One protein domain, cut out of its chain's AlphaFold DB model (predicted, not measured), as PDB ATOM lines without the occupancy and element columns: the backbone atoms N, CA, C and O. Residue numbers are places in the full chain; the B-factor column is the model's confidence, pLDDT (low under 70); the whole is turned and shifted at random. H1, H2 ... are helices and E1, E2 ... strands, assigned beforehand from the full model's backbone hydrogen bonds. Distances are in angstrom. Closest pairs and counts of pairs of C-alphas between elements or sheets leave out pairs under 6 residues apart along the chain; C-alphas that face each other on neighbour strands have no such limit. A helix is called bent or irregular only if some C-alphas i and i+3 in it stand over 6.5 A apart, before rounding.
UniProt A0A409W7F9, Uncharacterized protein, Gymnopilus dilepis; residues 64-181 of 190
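This is residues 64 to 181 of the 190 residues of an uncharacterized protein of Gymnopilus dilepis (UniProt A0A409W7F9). What shape do these coordinates draw? Three helices form a rough row, with H5 in the middle and H2 and H6 on its two sides; two small two-stranded sheets are beside H5, E1 and E2 near its residues 117 to 123, E3 and E4 near its residues 124 to 128. Residues 96 to 103 stick out, and a long loop, residues 153 to 177, leads back from H6 to E4. What is it made of? The printed part has 118 residues with six named helices and four named strands, in the order H1 H2 E1 H3 H4 E2 H5 E3 H6 E4, and is mixed in class; both sheets are antiparallel. How large is it? It is compact, with a radius of gyration of the C-alphas of 15.6 A and spans of 46 by 32 by 29 A.

How do the strands pair? E1, residues 85 to 88, and E2, residues 112 to 115, are antiparallel at 153 degrees, with N 86 and O 114 2.8 A apart, within hydrogen-bond range. E3, residues 132 to 135, and E4, residues 178 to 181, are antiparallel at 137 degrees, with N 133 and O 180 2.9 A apart, also within hydrogen-bond range. Which helices meet? H2, residues 73 to 81, and H5, residues 117 to 129, only just touch, through residues 122 to 126 of H5 alone, with 3 pairs of C-alphas within 8 A, the closest Leu 79 and Leu 123 at 7.4 A; they run opposite ways at a shallow tilt of 7 degrees. H1, residues 64 to 69, touches H2, about perpendicular at 85 degrees, the closest C-alphas being Tyr 66 and Glu 73, 5.4 A apart. H6, residues 142 to 152, and H5 are near each other, with 8 pairs of C-alphas within 10 A. What of H3 and H4? H3, residues 90 to 96, and H4, residues 100 to 103, are close but not clearly touching, the C-alphas of Arg 94 and Met 100 being closest at 6.0 A. Are the helix backbones complete? Each O i to N i+4 pair is within hydrogen-bond range in H2, H3 and H6, against 1 of 2 in H1 and 7 of 9 in H5; H4 is too short for such a pair.

Where are the ends? H1 begins at C-alpha 64, (234.320, 153.907, 164.150), and E4 ends at C-alpha 181, (238.265, 161.237, 181.826). Which elements are longest? H5 is 19.4 A long and irregular, with C-alphas 118 and 121 7.4 A apart; H6 is 15.5 A and H2 12.0 A.

How far does it reach? The C-alphas farthest apart, Ala 102 and Pro 155, are 47.2 A apart. Is it continuous and confident? The printed part has no cut, and H6 to E4 is a long link of 25 residues. Mean pLDDT of the printed part is 79.9; residues 101 to 108 and 157 to 173 are under 70.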
ATOM      1  N   ALA A  64     234.839 152.549 163.985       88.25
ATOM      2  CA  ALA A  64     234.320 153.907 164.150       88.25
ATOM      3  C   ALA A  64     233.694 154.114 165.538       88.25
ATOM      4  O   ALA A  64     233.895 155.162 166.143       88.25
ATOM      5  N   PHE A  65     232.994 153.104 166.058       89.19
ATOM      6  CA  PHE A  65     232.430 153.124 167.407       89.19
ATOM      7  C   PHE A  65     233.516 153.190 168.493       89.19
ATOM      8  O   PHE A  65     233.493 154.097 169.321       89.19
ATOM      9  N   TYR A  66     234.525 152.315 168.458       90.94
ATOM     10  CA  TYR A  66     235.636 152.363 169.414       90.94
ATOM     11  C   TYR A  66     236.421 153.658 169.307       90.94
ATOM     12  O   TYR A  66     236.733 154.260 170.328       90.94
ATOM     13  N   ARG A  67     236.654 154.154 168.091       88.31
ATOM     14  CA  ARG A  67     237.323 155.434 167.878       88.31
ATOM     15  C   ARG A  67     236.566 156.606 168.482       88.31
ATOM     16  O   ARG A  67     237.207 157.605 168.766       88.31
ATOM     17  N   GLN A  68     235.255 156.529 168.715       84.38
ATOM     18  CA  GLN A  68     234.527 157.588 169.424       84.38
ATOM     19  C   GLN A  68     234.836 157.611 170.927       84.38
ATOM     20  O   GLN A  68     234.840 158.681 171.537       84.38
ATOM     21  N   LEU A  69     235.216 156.468 171.498       86.69
ATOM     22  CA  LEU A  69     235.359 156.258 172.940       86.69
ATOM     23  C   LEU A  69     236.831 156.209 173.392       86.69
ATOM     24  O   LEU A  69     237.211 156.873 174.358       86.69
ATOM     25  N   PHE A  70     237.672 155.506 172.634       89.62
ATOM     26  CA  PHE A  70     239.055 155.159 172.968       89.62
ATOM     27  C   PHE A  70     240.048 155.708 171.934       89.62
ATOM     28  O   PHE A  70     239.696 155.879 170.760       89.62
ATOM     29  N   TYR A  71     241.273 156.030 172.357       90.00
ATOM     30  CA  TYR A  71     242.394 156.379 171.480       90.00
ATOM     31  C   TYR A  71     242.962 155.131 170.797       90.00
ATOM     32  O   TYR A  71     243.177 155.156 169.586       90.00
ATOM     33  N   ASP A  72     243.143 154.043 171.541       92.56
ATOM     34  CA  ASP A  72     243.602 152.747 171.052       92.56
ATOM     35  C   ASP A  72     242.419 151.875 170.590       92.56
ATOM     36  O   ASP A  72     241.866 151.057 171.329       92.56
ATOM     37  N   GLU A  73     242.005 152.062 169.330       92.44
ATOM     38  CA  GLU A  73     240.915 151.283 168.721       92.44
ATOM     39  C   GLU A  73     241.240 149.785 168.588       92.44
ATOM     40  O   GLU A  73     240.325 148.960 168.614       92.44
ATOM     41  N   ALA A  74     242.521 149.430 168.435       92.00
ATOM     42  CA  ALA A  74     242.960 148.046 168.292       92.00
ATOM     43  C   ALA A  74     242.952 147.343 169.652       92.00
ATOM     44  O   ALA A  74     242.337 146.288 169.786       92.00
ATOM     45  N   GLY A  75     243.513 147.987 170.680       92.12
ATOM     46  CA  GLY A  75     243.451 147.495 172.053       92.12
ATOM     47  C   GLY A  75     242.017 147.349 172.562       92.12
ATOM     48  O   GLY A  75     241.710 146.365 173.232       92.12
ATOM     49  N   ALA A  76     241.112 148.261 172.186       92.25
ATOM     50  CA  ALA A  76     239.685 148.112 172.471       92.25
ATOM     51  C   ALA A  76     239.104 146.847 171.813       92.25
ATOM     52  O   ALA A  76     238.445 146.049 172.478       92.25
ATOM     53  N   ALA A  77     239.363 146.635 170.519       92.06
ATOM     54  CA  ALA A  77     238.876 145.455 169.807       92.06
ATOM     55  C   ALA A  77     239.396 144.143 170.425       92.06
ATOM     56  O   ALA A  77     238.618 143.202 170.587       92.06
ATOM     57  N   ASP A  78     240.666 144.104 170.830       91.81
ATOM     58  CA  ASP A  78     241.274 142.941 171.483       91.81
ATOM     59  C   ASP A  78     240.688 142.691 172.882       91.81
ATOM     60  O   ASP A  78     240.429 141.544 173.263       91.81
ATOM     61  N   LEU A  79     240.429 143.758 173.645       91.62
ATOM     62  CA  LEU A  79     239.838 143.671 174.980       91.62
ATOM     63  C   LEU A  79     238.413 143.104 174.933       91.62
ATOM     64  O   LEU A  79     238.077 142.211 175.713       91.62
ATOM     65  N   PHE A  80     237.584 143.593 174.008       90.62
ATOM     66  CA  PHE A  80     236.184 143.174 173.887       90.62
ATOM     67  C   PHE A  80     235.998 141.896 173.051       90.62
ATOM     68  O   PHE A  80     234.943 141.266 173.121       90.62
ATOM     69  N   GLY A  81     237.004 141.474 172.277       87.31
ATOM     70  CA  GLY A  81     236.920 140.307 171.392       87.31
ATOM     71  C   GLY A  81     236.879 138.951 172.108       87.31
ATOM     72  O   GLY A  81     236.328 137.994 171.569       87.31
ATOM     73  N   ASN A  82     237.415 138.866 173.331       81.56
ATOM     74  CA  ASN A  82     237.548 137.604 174.074       81.56
ATOM     75  C   ASN A  82     236.299 137.212 174.891       81.56
ATOM     76  O   ASN A  82     236.244 136.113 175.432       81.56
ATOM     77  N   GLY A  83     235.292 138.089 174.986       79.69
ATOM     78  CA  GLY A  83     234.023 137.810 175.677       79.69
ATOM     79  C   GLY A  83     234.042 137.965 177.204       79.69
ATOM     80  O   GLY A  83     232.980 137.946 177.822       79.69
ATOM     81  N   ASP A  84     235.208 138.186 177.813       85.44
ATOM     82  CA  ASP A  84     235.330 138.468 179.253       85.44
ATOM     83  C   ASP A  84     234.930 139.905 179.626       85.44
ATOM     84  O   ASP A  84     234.710 140.213 180.799       85.44
ATOM     85  N   VAL A  85     234.838 140.789 178.632       89.62
ATOM     86  CA  VAL A  85     234.404 142.179 178.782       89.62
ATOM     87  C   VAL A  85     233.288 142.441 177.779       89.62
ATOM     88  O   VAL A  85     233.479 142.294 176.573       89.62
ATOM     89  N   MET A  86     232.114 142.826 178.271       88.94
ATOM     90  CA  MET A  86     230.914 143.020 177.464       88.94
ATOM     91  C   MET A  86     230.423 144.459 177.566       88.94
ATOM     92  O   MET A  86     230.158 144.962 178.656       88.94
ATOM     93  N   LEU A  87     230.250 145.100 176.414       90.12
ATOM     94  CA  LEU A  87     229.620 146.413 176.317       90.12
ATOM     95  C   LEU A  87     228.102 146.265 176.353       90.12
ATOM     96  O   LEU A  87     227.546 145.394 175.680       90.12
ATOM     97  N   TYR A  88     227.428 147.132 177.099       88.00
ATOM     98  CA  TYR A  88     225.970 147.171 177.141       88.00
ATOM     99  C   TYR A  88     225.459 148.605 177.333       88.00
ATOM    100  O   TYR A  88     226.217 149.568 177.232       88.00
ATOM    101  N   GLY A  89     224.150 148.743 177.540       85.81
ATOM    102  CA  GLY A  89     223.533 150.023 177.873       85.81
ATOM    103  C   GLY A  89     223.105 150.864 176.666       85.81
ATOM    104  O   GLY A  89     223.188 150.409 175.517       85.81
ATOM    105  N   PRO A  90     222.599 152.086 176.919       86.06
ATOM    106  CA  PRO A  90     221.995 152.958 175.908       86.06
ATOM    107  C   PRO A  90     222.895 153.209 174.695       86.06
ATOM    108  O   PRO A  90     222.438 153.122 173.555       86.06
ATOM    109  N   LEU A  91     224.195 153.402 174.927       86.88
ATOM    110  CA  LEU A  91     225.157 153.669 173.864       86.88
ATOM    111  C   LEU A  91     225.299 152.490 172.882       86.88
ATOM    112  O   LEU A  91     225.398 152.692 171.669       86.88
ATOM    113  N   VAL A  92     225.245 151.249 173.379       89.19
ATOM    114  CA  VAL A  92     225.251 150.041 172.536       89.19
ATOM    115  C   VAL A  92     223.930 149.899 171.780       89.19
ATOM    116  O   VAL A  92     223.934 149.544 170.600       89.19
ATOM    117  N   PHE A  93     222.797 150.239 172.401       87.94
ATOM    118  CA  PHE A  93     221.515 150.269 171.692       87.94
ATOM    119  C   PHE A  93     221.524 151.284 170.548       87.94
ATOM    120  O   PHE A  93     221.135 150.925 169.443       87.94
ATOM    121  N   ARG A  94     222.063 152.492 170.753       85.25
ATOM    122  CA  ARG A  94     222.245 153.497 169.687       85.25
ATOM    123  C   ARG A  94     223.206 153.042 168.594       85.25
ATOM    124  O   ARG A  94     223.054 153.417 167.431       85.25
ATOM    125  N   PHE A  95     224.205 152.228 168.938       88.38
ATOM    126  CA  PHE A  95     225.050 151.613 167.924       88.38
ATOM    127  C   PHE A  95     224.223 150.708 167.006       88.38
ATOM    128  O   PHE A  95     224.394 150.801 165.790       88.38
ATOM    129  N   PHE A  96     223.320 149.885 167.546       88.94
ATOM    130  CA  PHE A  96     222.498 148.976 166.745       88.94
ATOM    131  C   PHE A  96     221.307 149.655 166.058       88.94
ATOM    132  O   PHE A  96     221.079 149.408 164.873       88.94
ATOM    133  N   ASP A  97     220.590 150.527 166.759       87.25
ATOM    134  CA  ASP A  97     219.449 151.271 166.242       87.25
ATOM    135  C   ASP A  97     219.895 152.586 165.597       87.25
ATOM    136  O   ASP A  97     220.032 153.638 166.226       87.25
ATOM    137  N   LYS A  98     220.087 152.529 164.279       85.06
ATOM    138  CA  LYS A  98     220.512 153.691 163.496       85.06
ATOM    139  C   LYS A  98     219.418 154.734 163.301       85.06
ATOM    140  O   LYS A  98     219.728 155.829 162.831       85.06
ATOM    141  N   THR A  99     218.172 154.447 163.671       81.12
ATOM    142  CA  THR A  99     217.098 155.444 163.632       81.12
ATOM    143  C   THR A  99     217.236 156.461 164.763       81.12
ATOM    144  O   THR A  99     216.892 157.626 164.572       81.12
ATOM    145  N   MET A 100     217.856 156.071 165.886       71.62
ATOM    146  CA  MET A 100     218.076 156.951 167.037       71.62
ATOM    147  C   MET A 100     219.183 157.991 166.826       71.62
ATOM    148  O   MET A 100     219.267 158.953 167.586       71.62
ATOM    149  N   MET A 101     220.017 157.858 165.785       64.44
ATOM    150  CA  MET A 101     221.128 158.795 165.544       64.44
ATOM    151  C   MET A 101     220.665 160.230 165.241       64.44
ATOM    152  O   MET A 101     221.438 161.166 165.427       64.44
ATOM    153  N   ALA A 102     219.415 160.420 164.805       56.34
ATOM    154  CA  ALA A 102     218.844 161.741 164.540       56.34
ATOM    155  C   ALA A 102     218.499 162.537 165.816       56.34
ATOM    156  O   ALA A 102     218.313 163.747 165.737       56.34
ATOM    157  N   HIS A 103     218.441 161.886 166.985       51.91
ATOM    158  CA  HIS A 103     218.022 162.491 168.258       51.91
ATOM    159  C   HIS A 103     219.175 162.640 169.275       51.91
ATOM    160  O   HIS A 103     218.937 162.827 170.462       51.91
ATOM    161  N   ALA A 104     220.430 162.500 168.838       46.22
ATOM    162  CA  ALA A 104     221.522 162.038 169.699       46.22
ATOM    163  C   ALA A 104     222.634 163.064 170.020       46.22
ATOM    164  O   ALA A 104     223.774 162.640 170.202       46.22
ATOM    165  N   TRP A 105     222.350 164.370 170.119       45.44
ATOM    166  CA  TRP A 105     223.411 165.381 170.322       45.44
ATOM    167  C   TRP A 105     223.402 166.159 171.647       45.44
ATOM    168  O   TRP A 105     224.281 166.996 171.820       45.44
ATOM    169  N   ASP A 106     222.538 165.848 172.621       50.66
ATOM    170  CA  ASP A 106     222.442 166.692 173.831       50.66
ATOM    171  C   ASP A 106     223.138 166.164 175.101       50.66
ATOM    172  O   ASP A 106     223.184 166.874 176.103       50.66
ATOM    173  N   ALA A 107     223.763 164.978 175.095       53.94
ATOM    174  CA  ALA A 107     224.663 164.581 176.188       53.94
ATOM    175  C   ALA A 107     225.634 163.455 175.785       53.94
ATOM    176  O   ALA A 107     225.224 162.527 175.078       53.94
ATOM    177  N   PRO A 108     226.896 163.473 176.262       65.94
ATOM    178  CA  PRO A 108     227.759 162.300 176.209       65.94
ATOM    179  C   PRO A 108     227.157 161.195 177.088       65.94
ATOM    180  O   PRO A 108     227.179 161.283 178.314       65.94
ATOM    181  N   GLU A 109     226.590 160.163 176.462       77.00
ATOM    182  CA  GLU A 109     226.127 158.977 177.186       77.00
ATOM    183  C   GLU A 109     227.329 158.158 177.682       77.00
ATOM    184  O   GLU A 109     228.280 157.946 176.919       77.00
ATOM    185  N   PRO A 110     227.309 157.682 178.940       84.44
ATOM    186  CA  PRO A 110     228.348 156.798 179.442       84.44
ATOM    187  C   PRO A 110     228.332 155.461 178.689       84.44
ATOM    188  O   PRO A 110     227.288 154.977 178.246       84.44
ATOM    189  N   LEU A 111     229.511 154.853 178.556       88.94
ATOM    190  CA  LEU A 111     229.638 153.475 178.100       88.94
ATOM    191  C   LEU A 111     229.507 152.544 179.305       88.94
ATOM    192  O   LEU A 111     230.370 152.559 180.183       88.94
ATOM    193  N   ASP A 112     228.483 151.697 179.303       89.69
ATOM    194  CA  ASP A 112     228.335 150.666 180.323       89.69
ATOM    195  C   ASP A 112     229.133 149.409 179.944       89.69
ATOM    196  O   ASP A 112     229.052 148.899 178.818       89.69
ATOM    197  N   VAL A 113     229.918 148.900 180.897       89.19
ATOM    198  CA  VAL A 113     230.817 147.757 180.697       89.19
ATOM    199  C   VAL A 113     230.618 146.732 181.805       89.19
ATOM    200  O   VAL A 113     230.735 147.038 182.987       89.19
ATOM    201  N   CYS A 114     230.324 145.494 181.416       87.75
ATOM    202  CA  CYS A 114     230.265 144.349 182.312       87.75
ATOM    203  C   CYS A 114     231.557 143.550 182.162       87.75
ATOM    204  O   CYS A 114     232.004 143.283 181.047       87.75
ATOM    205  N   VAL A 115     232.169 143.188 183.285       86.38
ATOM    206  CA  VAL A 115     233.544 142.687 183.314       86.38
ATOM    207  C   VAL A 115     233.583 141.412 184.128       86.38
ATOM    208  O   VAL A 115     233.141 141.374 185.280       86.38
ATOM    209  N   HIS A 116     234.128 140.356 183.542       84.56
ATOM    210  CA  HIS A 116     234.462 139.164 184.291       84.56
ATOM    211  C   HIS A 116     235.656 139.453 185.207       84.56
ATOM    212  O   HIS A 116     236.624 140.083 184.793       84.56
ATOM    213  N   VAL A 117     235.621 138.951 186.445       80.81
ATOM    214  CA  VAL A 117     236.647 139.240 187.469       80.81
ATOM    215  C   VAL A 117     238.066 138.935 186.972       80.81
ATOM    216  O   VAL A 117     238.997 139.675 187.256       80.81
ATOM    217  N   GLN A 118     238.221 137.887 186.160       83.62
ATOM    218  CA  GLN A 118     239.510 137.474 185.587       83.62
ATOM    219  C   GLN A 118     240.086 138.457 184.551       83.62
ATOM    220  O   GLN A 118     241.270 138.385 184.239       83.62
ATOM    221  N   ALA A 119     239.266 139.356 184.003       88.06
ATOM    222  CA  ALA A 119     239.681 140.368 183.035       88.06
ATOM    223  C   ALA A 119     239.820 141.768 183.651       88.06
ATOM    224  O   ALA A 119     240.093 142.721 182.920       88.06
ATOM    225  N   LEU A 120     239.656 141.907 184.974       88.38
ATOM    226  CA  LEU A 120     239.741 143.204 185.649       88.38
ATOM    227  C   LEU A 120     241.103 143.864 185.464       88.38
ATOM    228  O   LEU A 120     241.134 145.027 185.081       88.38
ATOM    229  N   ASP A 121     242.203 143.134 185.653       88.62
ATOM    230  CA  ASP A 121     243.553 143.699 185.509       88.62
ATOM    231  C   ASP A 121     243.769 144.249 184.093       88.62
ATOM    232  O   ASP A 121     244.151 145.403 183.912       88.62
ATOM    233  N   LYS A 122     243.385 143.467 183.073       91.19
ATOM    234  CA  LYS A 122     243.467 143.882 181.664       91.19
ATOM    235  C   LYS A 122     242.639 145.134 181.383       91.19
ATOM    236  O   LYS A 122     243.090 146.012 180.649       91.19
ATOM    237  N   LEU A 123     241.429 145.212 181.939       91.88
ATOM    238  CA  LEU A 123     240.574 146.383 181.785       91.88
ATOM    239  C   LEU A 123     241.175 147.600 182.488       91.88
ATOM    240  O   LEU A 123     241.186 148.674 181.902       91.88
ATOM    241  N   VAL A 124     241.664 147.458 183.717       91.12
ATOM    242  CA  VAL A 124     242.243 148.566 184.488       91.12
ATOM    243  C   VAL A 124     243.482 149.116 183.796       91.12
ATOM    244  O   VAL A 124     243.587 150.329 183.617       91.12
ATOM    245  N   ASP A 125     244.363 148.238 183.322       91.88
ATOM    246  CA  ASP A 125     245.541 148.621 182.545       91.88
ATOM    247  C   ASP A 125     245.152 149.325 181.240       91.88
ATOM    248  O   ASP A 125     245.771 150.315 180.843       91.88
ATOM    249  N   PHE A 126     244.110 148.846 180.555       93.12
ATOM    250  CA  PHE A 126     243.586 149.497 179.356       93.12
ATOM    251  C   PHE A 126     242.994 150.882 179.659       93.12
ATOM    252  O   PHE A 126     243.381 151.865 179.032       93.12
ATOM    253  N   MET A 127     242.121 150.984 180.661       91.81
ATOM    254  CA  MET A 127     241.471 152.232 181.073       91.81
ATOM    255  C   MET A 127     242.494 153.280 181.530       91.81
ATOM    256  O   MET A 127     242.371 154.449 181.169       91.81
ATOM    257  N   SER A 128     243.536 152.860 182.251       90.38
ATOM    258  CA  SER A 128     244.645 153.723 182.671       90.38
ATOM    259  C   SER A 128     245.431 154.275 181.475       90.38
ATOM    260  O   SER A 128     245.642 155.485 181.384       90.38
ATOM    261  N   ARG A 129     245.786 153.426 180.495       91.69
ATOM    262  CA  ARG A 129     246.441 153.859 179.240       91.69
ATOM    263  C   ARG A 129     245.575 154.817 178.423       91.69
ATOM    264  O   ARG A 129     246.090 155.730 177.787       91.69
ATOM    265  N   GLU A 130     244.261 154.637 178.482       90.06
ATOM    266  CA  GLU A 130     243.274 155.527 177.874       90.06
ATOM    267  C   GLU A 130     243.038 156.827 178.671       90.06
ATOM    268  O   GLU A 130     242.331 157.729 178.209       90.06
ATOM    269  N   GLY A 131     243.640 156.976 179.853       89.56
ATOM    270  CA  GLY A 131     243.512 158.163 180.700       89.56
ATOM    271  C   GLY A 131     242.178 158.259 181.442       89.56
ATOM    272  O   GLY A 131     241.759 159.359 181.817       89.56
ATOM    273  N   PHE A 132     241.489 157.133 181.630       90.25
ATOM    274  CA  PHE A 132     240.346 157.053 182.528       90.25
ATOM    275  C   PHE A 132     240.813 156.880 183.971       90.25
ATOM    276  O   PHE A 132     241.758 156.147 184.258       90.25
ATOM    277  N   PHE A 133     240.103 157.522 184.890       89.19
ATOM    278  CA  PHE A 133     240.362 157.437 186.319       89.19
ATOM    279  C   PHE A 133     239.094 157.034 187.057       89.19
ATOM    280  O   PHE A 133     237.977 157.388 186.674       89.19
ATOM    281  N   PHE A 134     239.280 156.242 188.105       90.06
ATOM    282  CA  PHE A 134     238.187 155.755 188.924       90.06
ATOM    283  C   PHE A 134     237.644 156.876 189.814       90.06
ATOM    284  O   PHE A 134     238.397 157.501 190.560       90.06
ATOM    285  N   ASN A 135     236.334 157.100 189.745       85.94
ATOM    286  CA  ASN A 135     235.621 158.093 190.534       85.94
ATOM    287  C   ASN A 135     234.859 157.402 191.663       85.94
ATOM    288  O   ASN A 135     233.809 156.798 191.439       85.94
ATOM    289  N   SER A 136     235.370 157.521 192.887       82.75
ATOM    290  CA  SER A 136     234.697 157.038 194.091       82.75
ATOM    291  C   SER A 136     234.900 158.003 195.251       82.75
ATOM    292  O   SER A 136     235.970 158.583 195.416       82.75
ATOM    293  N   HIS A 137     233.858 158.152 196.066       76.44
ATOM    294  CA  HIS A 137     233.917 158.894 197.326       76.44
ATOM    295  C   HIS A 137     234.419 158.033 198.493       76.44
ATOM    296  O   HIS A 137     234.795 158.569 199.529       76.44
ATOM    297  N   GLU A 138     234.423 156.704 198.340       76.44
ATOM    298  CA  GLU A 138     234.693 155.761 199.433       76.44
ATOM    299  C   GLU A 138     236.100 155.165 199.386       76.44
ATOM    300  O   GLU A 138     236.637 154.746 200.411       76.44
ATOM    301  N   THR A 139     236.698 155.074 198.195       75.62
ATOM    302  CA  THR A 139     237.996 154.420 197.997       75.62
ATOM    303  C   THR A 139     238.825 155.147 196.946       75.62
ATOM    304  O   THR A 139     238.294 155.691 195.984       75.62
ATOM    305  N   VAL A 140     240.147 155.130 197.123       78.69
ATOM    306  CA  VAL A 140     241.094 155.837 196.240       78.69
ATOM    307  C   VAL A 140     241.448 155.011 194.995       78.69
ATOM    308  O   VAL A 140     241.929 155.554 194.007       78.69
ATOM    309  N   SER A 141     241.215 153.692 195.009       85.44
ATOM    310  CA  SER A 141     241.534 152.813 193.880       85.44
ATOM    311  C   SER A 141     240.426 151.809 193.592       85.44
ATOM    312  O   SER A 141     239.828 151.230 194.501       85.44
ATOM    313  N   PHE A 142     240.205 151.559 192.302       88.06
ATOM    314  CA  PHE A 142     239.231 150.577 191.837       88.06
ATOM    315  C   PHE A 142     239.596 149.158 192.285       88.06
ATOM    316  O   PHE A 142     238.753 148.444 192.814       88.06
ATOM    317  N   ILE A 143     240.872 148.775 192.168       86.44
ATOM    318  CA  ILE A 143     241.363 147.477 192.654       86.44
ATOM    319  C   ILE A 143     241.134 147.328 194.164       86.44
ATOM    320  O   ILE A 143     240.711 146.270 194.620       86.44
ATOM    321  N   GLY A 144     241.338 148.395 194.947       85.38
ATOM    322  CA  GLY A 144     241.028 148.396 196.377       85.38
ATOM    323  C   GLY A 144     239.541 148.167 196.661       85.38
ATOM    324  O   GLY A 144     239.208 147.366 197.535       85.38
ATOM    325  N   ALA A 145     238.655 148.811 195.895       87.44
ATOM    326  CA  ALA A 145     237.213 148.597 195.993       87.44
ATOM    327  C   ALA A 145     236.836 147.138 195.687       87.44
ATOM    328  O   ALA A 145     236.131 146.510 196.474       87.44
ATOM    329  N   ILE A 146     237.373 146.568 194.605       87.31
ATOM    330  CA  ILE A 146     237.116 145.171 194.239       87.31
ATOM    331  C   ILE A 146     237.661 144.197 195.288       87.31
ATOM    332  O   ILE A 146     236.970 143.251 195.650       87.31
ATOM    333  N   ASN A 147     238.866 144.418 195.815       86.00
ATOM    334  CA  ASN A 147     239.438 143.550 196.846       86.00
ATOM    335  C   ASN A 147     238.595 143.553 198.128       86.00
ATOM    336  O   ASN A 147     238.406 142.503 198.744       86.00
ATOM    337  N   LYS A 148     238.044 144.713 198.505       85.69
ATOM    338  CA  LYS A 148     237.097 144.829 199.620       85.69
ATOM    339  C   LYS A 148     235.814 144.041 199.341       85.69
ATOM    340  O   LYS A 148     235.361 143.298 200.210       85.69
ATOM    341  N   GLU A 149     235.256 144.154 198.138       86.12
ATOM    342  CA  GLU A 149     234.074 143.380 197.740       86.12
ATOM    343  C   GLU A 149     234.336 141.872 197.730       86.12
ATOM    344  O   GLU A 149     233.539 141.095 198.258       86.12
ATOM    345  N   LEU A 150     235.475 141.443 197.186       83.00
ATOM    346  CA  LEU A 150     235.907 140.048 197.177       83.00
ATOM    347  C   LEU A 150     236.023 139.489 198.597       83.00
ATOM    348  O   LEU A 150     235.504 138.407 198.860       83.00
ATOM    349  N   ALA A 151     236.645 140.236 199.514       84.44
ATOM    350  CA  ALA A 151     236.791 139.835 200.912       84.44
ATOM    351  C   ALA A 151     235.438 139.692 201.631       84.44
ATOM    352  O   ALA A 151     235.267 138.807 202.467       84.44
ATOM    353  N   ASN A 152     234.462 140.535 201.283       82.81
ATOM    354  CA  ASN A 152     233.125 140.517 201.879       82.81
ATOM    355  C   ASN A 152     232.163 139.533 201.190       82.81
ATOM    356  O   ASN A 152     231.100 139.206 201.730       82.81
ATOM    357  N   THR A 153     232.513 139.039 200.000       81.56
ATOM    358  CA  THR A 153     231.653 138.148 199.225       81.56
ATOM    359  C   THR A 153     231.820 136.708 199.678       81.56
ATOM    360  O   THR A 153     232.870 136.086 199.535       81.56
ATOM    361  N   LYS A 154     230.727 136.131 200.176       78.94
ATOM    362  CA  LYS A 154     230.704 134.732 200.606       78.94
ATOM    363  C   LYS A 154     231.019 133.799 199.419       78.94
ATOM    364  O   LYS A 154     230.451 134.012 198.343       78.94
ATOM    365  N   PRO A 155     231.816 132.724 199.589       72.88
ATOM    366  CA  PRO A 155     232.280 131.888 198.475       72.88
ATOM    367  C   PRO A 155     231.168 131.336 197.569       72.88
ATOM    368  O   PRO A 155     231.319 131.280 196.355       72.88
ATOM    369  N   TRP A 156     230.002 130.995 198.125       70.75
ATOM    370  CA  TRP A 156     228.858 130.481 197.354       70.75
ATOM    371  C   TRP A 156     228.119 131.541 196.521       70.75
ATOM    372  O   TRP A 156     227.290 131.194 195.677       70.75
ATOM    373  N   LYS A 157     228.398 132.832 196.746       67.75
ATOM    374  CA  LYS A 157     227.934 133.941 195.901       67.75
ATOM    375  C   LYS A 157     228.903 134.255 194.755       67.75
ATOM    376  O   LYS A 157     228.521 134.953 193.817       67.75
ATOM    377  N   LEU A 158     230.107 133.674 194.747       67.44
ATOM    378  CA  LEU A 158     231.039 133.719 193.614       67.44
ATOM    379  C   LEU A 158     230.574 132.752 192.506       67.44
ATOM    380  O   LEU A 158     231.225 131.764 192.181       67.44
ATOM    381  N   LYS A 159     229.388 133.002 191.942       61.28
ATOM    382  CA  LYS A 159     228.828 132.209 190.838       61.28
ATOM    383  C   LYS A 159     229.498 132.586 189.512       61.28
ATOM    384  O   LYS A 159     229.824 133.754 189.313       61.28
ATOM    385  N   SER A 160     229.643 131.633 188.587       53.66
ATOM    386  CA  SER A 160     230.076 131.909 187.208       53.66
ATOM    387  C   SER A 160     229.004 132.681 186.423       53.66
ATOM    388  O   SER A 160     227.811 132.593 186.732       53.66
ATOM    389  N   SER A 161     229.431 133.440 185.408       56.09
ATOM    390  CA  SER A 161     228.627 134.392 184.617       56.09
ATOM    391  C   SER A 161     227.255 133.869 184.160       56.09
ATOM    392  O   SER A 161     226.268 134.594 184.238       56.09
ATOM    393  N   GLY A 162     227.144 132.592 183.776       50.38
ATOM    394  CA  GLY A 162     225.875 131.988 183.345       50.38
ATOM    395  C   GLY A 162     224.850 131.752 184.466       50.38
ATOM    396  O   GLY A 162     223.649 131.832 184.225       50.38
ATOM    397  N   LYS A 163     225.294 131.506 185.708       48.97
ATOM    398  CA  LYS A 163     224.410 131.277 186.872       48.97
ATOM    399  C   LYS A 163     223.984 132.575 187.569       48.97
ATOM    400  O   LYS A 163     223.042 132.549 188.354       48.97
ATOM    401  N   ARG A 164     224.658 133.696 187.277       50.59
ATOM    402  CA  ARG A 164     224.352 135.038 187.810       50.59
ATOM    403  C   ARG A 164     223.102 135.679 187.192       50.59
ATOM    404  O   ARG A 164     222.504 136.559 187.790       50.59
ATOM    405  N   ASN A 165     222.651 135.198 186.031       49.47
ATOM    406  CA  ASN A 165     221.450 135.720 185.364       49.47
ATOM    407  C   ASN A 165     220.128 135.110 185.867       49.47
ATOM    408  O   ASN A 165     219.059 135.535 185.414       49.47
ATOM    409  N   ALA A 166     220.194 134.141 186.790       55.84
ATOM    410  CA  ALA A 166     219.039 133.384 187.278       55.84
ATOM    411  C   ALA A 166     218.108 134.194 188.200       55.84
ATOM    412  O   ALA A 166     216.911 133.927 188.224       55.84
ATOM    413  N   SER A 167     218.620 135.199 188.917       57.97
ATOM    414  CA  SER A 167     217.819 136.119 189.736       57.97
ATOM    415  C   SER A 167     218.307 137.557 189.564       57.97
ATOM    416  O   SER A 167     219.470 137.790 189.248       57.97
ATOM    417  N   GLN A 168     217.422 138.539 189.746       56.16
ATOM    418  CA  GLN A 168     217.765 139.962 189.619       56.16
ATOM    419  C   GLN A 168     218.793 140.414 190.671       56.16
ATOM    420  O   GLN A 168     219.637 141.253 190.378       56.16
ATOM    421  N   GLU A 169     218.765 139.794 191.851       58.09
ATOM    422  CA  GLU A 169     219.701 140.021 192.959       58.09
ATOM    423  C   GLU A 169     221.141 139.582 192.637       58.09
ATOM    424  O   GLU A 169     222.088 140.118 193.205       58.09
ATOM    425  N   ASP A 170     221.320 138.638 191.706       57.84
ATOM    426  CA  ASP A 170     222.632 138.101 191.322       57.84
ATOM    427  C   ASP A 170     223.248 138.821 190.093       57.84
ATOM    428  O   ASP A 170     224.404 138.558 189.743       57.84
ATOM    429  N   ARG A 171     222.507 139.736 189.437       54.66
ATOM    430  CA  ARG A 171     222.890 140.368 188.149       54.66
ATOM    431  C   ARG A 171     223.936 141.482 188.255       54.66
ATOM    432  O   ARG A 171     224.640 141.717 187.278       54.66
ATOM    433  N   SER A 172     224.086 142.102 189.423       54.22
ATOM    434  CA  SER A 172     225.103 143.129 189.703       54.22
ATOM    435  C   SER A 172     225.718 142.879 191.072       54.22
ATOM    436  O   SER A 172     225.438 143.597 192.024       54.22
ATOM    437  N   ALA A 173     226.517 141.814 191.194       61.12
ATOM    438  CA  ALA A 173     227.098 141.450 192.485       61.12
ATOM    439  C   ALA A 173     227.964 142.579 193.079       61.12
ATOM    440  O   ALA A 173     227.941 142.743 194.292       61.12
ATOM    441  N   TRP A 174     228.661 143.359 192.236       73.56
ATOM    442  CA  TRP A 174     229.520 144.483 192.632       73.56
ATOM    443  C   TRP A 174     229.329 145.675 191.681       73.56
ATOM    444  O   TRP A 174     229.223 145.481 190.468       73.56
ATOM    445  N   GLY A 175     229.316 146.897 192.220       75.94
ATOM    446  CA  GLY A 175     229.120 148.141 191.462       75.94
ATOM    447  C   GLY A 175     227.683 148.695 191.502       75.94
ATOM    448  O   GLY A 175     226.846 148.179 192.242       75.94
ATOM    449  N   PRO A 176     227.372 149.750 190.720       81.25
ATOM    450  CA  PRO A 176     228.169 150.308 189.624       81.25
ATOM    451  C   PRO A 176     229.410 151.087 190.082       81.25
ATOM    452  O   PRO A 176     229.438 151.672 191.162       81.25
ATOM    453  N   TYR A 177     230.431 151.107 189.225       88.38
ATOM    454  CA  TYR A 177     231.678 151.846 189.420       88.38
ATOM    455  C   TYR A 177     231.850 152.857 188.294       88.38
ATOM    456  O   TYR A 177     231.802 152.490 187.121       88.38
ATOM    457  N   ASN A 178     232.063 154.121 188.647       89.31
ATOM    458  CA  ASN A 178     232.142 155.199 187.673       89.31
ATOM    459  C   ASN A 178     233.596 155.510 187.323       89.31
ATOM    460  O   ASN A 178     234.454 155.610 188.200       89.31
ATOM    461  N   PHE A 179     233.855 155.721 186.036       90.31
ATOM    462  CA  PHE A 179     235.147 156.167 185.531       90.31
ATOM    463  C   PHE A 179     234.971 157.491 184.795       90.31
ATOM    464  O   PHE A 179     234.074 157.639 183.968       90.31
ATOM    465  N   GLY A 180     235.818 158.463 185.119       87.56
ATOM    466  CA  GLY A 180     235.886 159.753 184.441       87.56
ATOM    467  C   GLY A 180     237.088 159.837 183.508       87.56
ATOM    468  O   GLY A 180     238.007 159.026 183.585       87.56
ATOM    469  N   ARG A 181     237.104 160.859 182.646       85.25
ATOM    470  CA  ARG A 181     238.265 161.237 181.826       85.25
ATOM    471  C   ARG A 181     238.500 162.740 181.955       85.25
ATOM    472  O   ARG A 181     237.560 163.510 181.785       85.25
TER     473      ARG A 181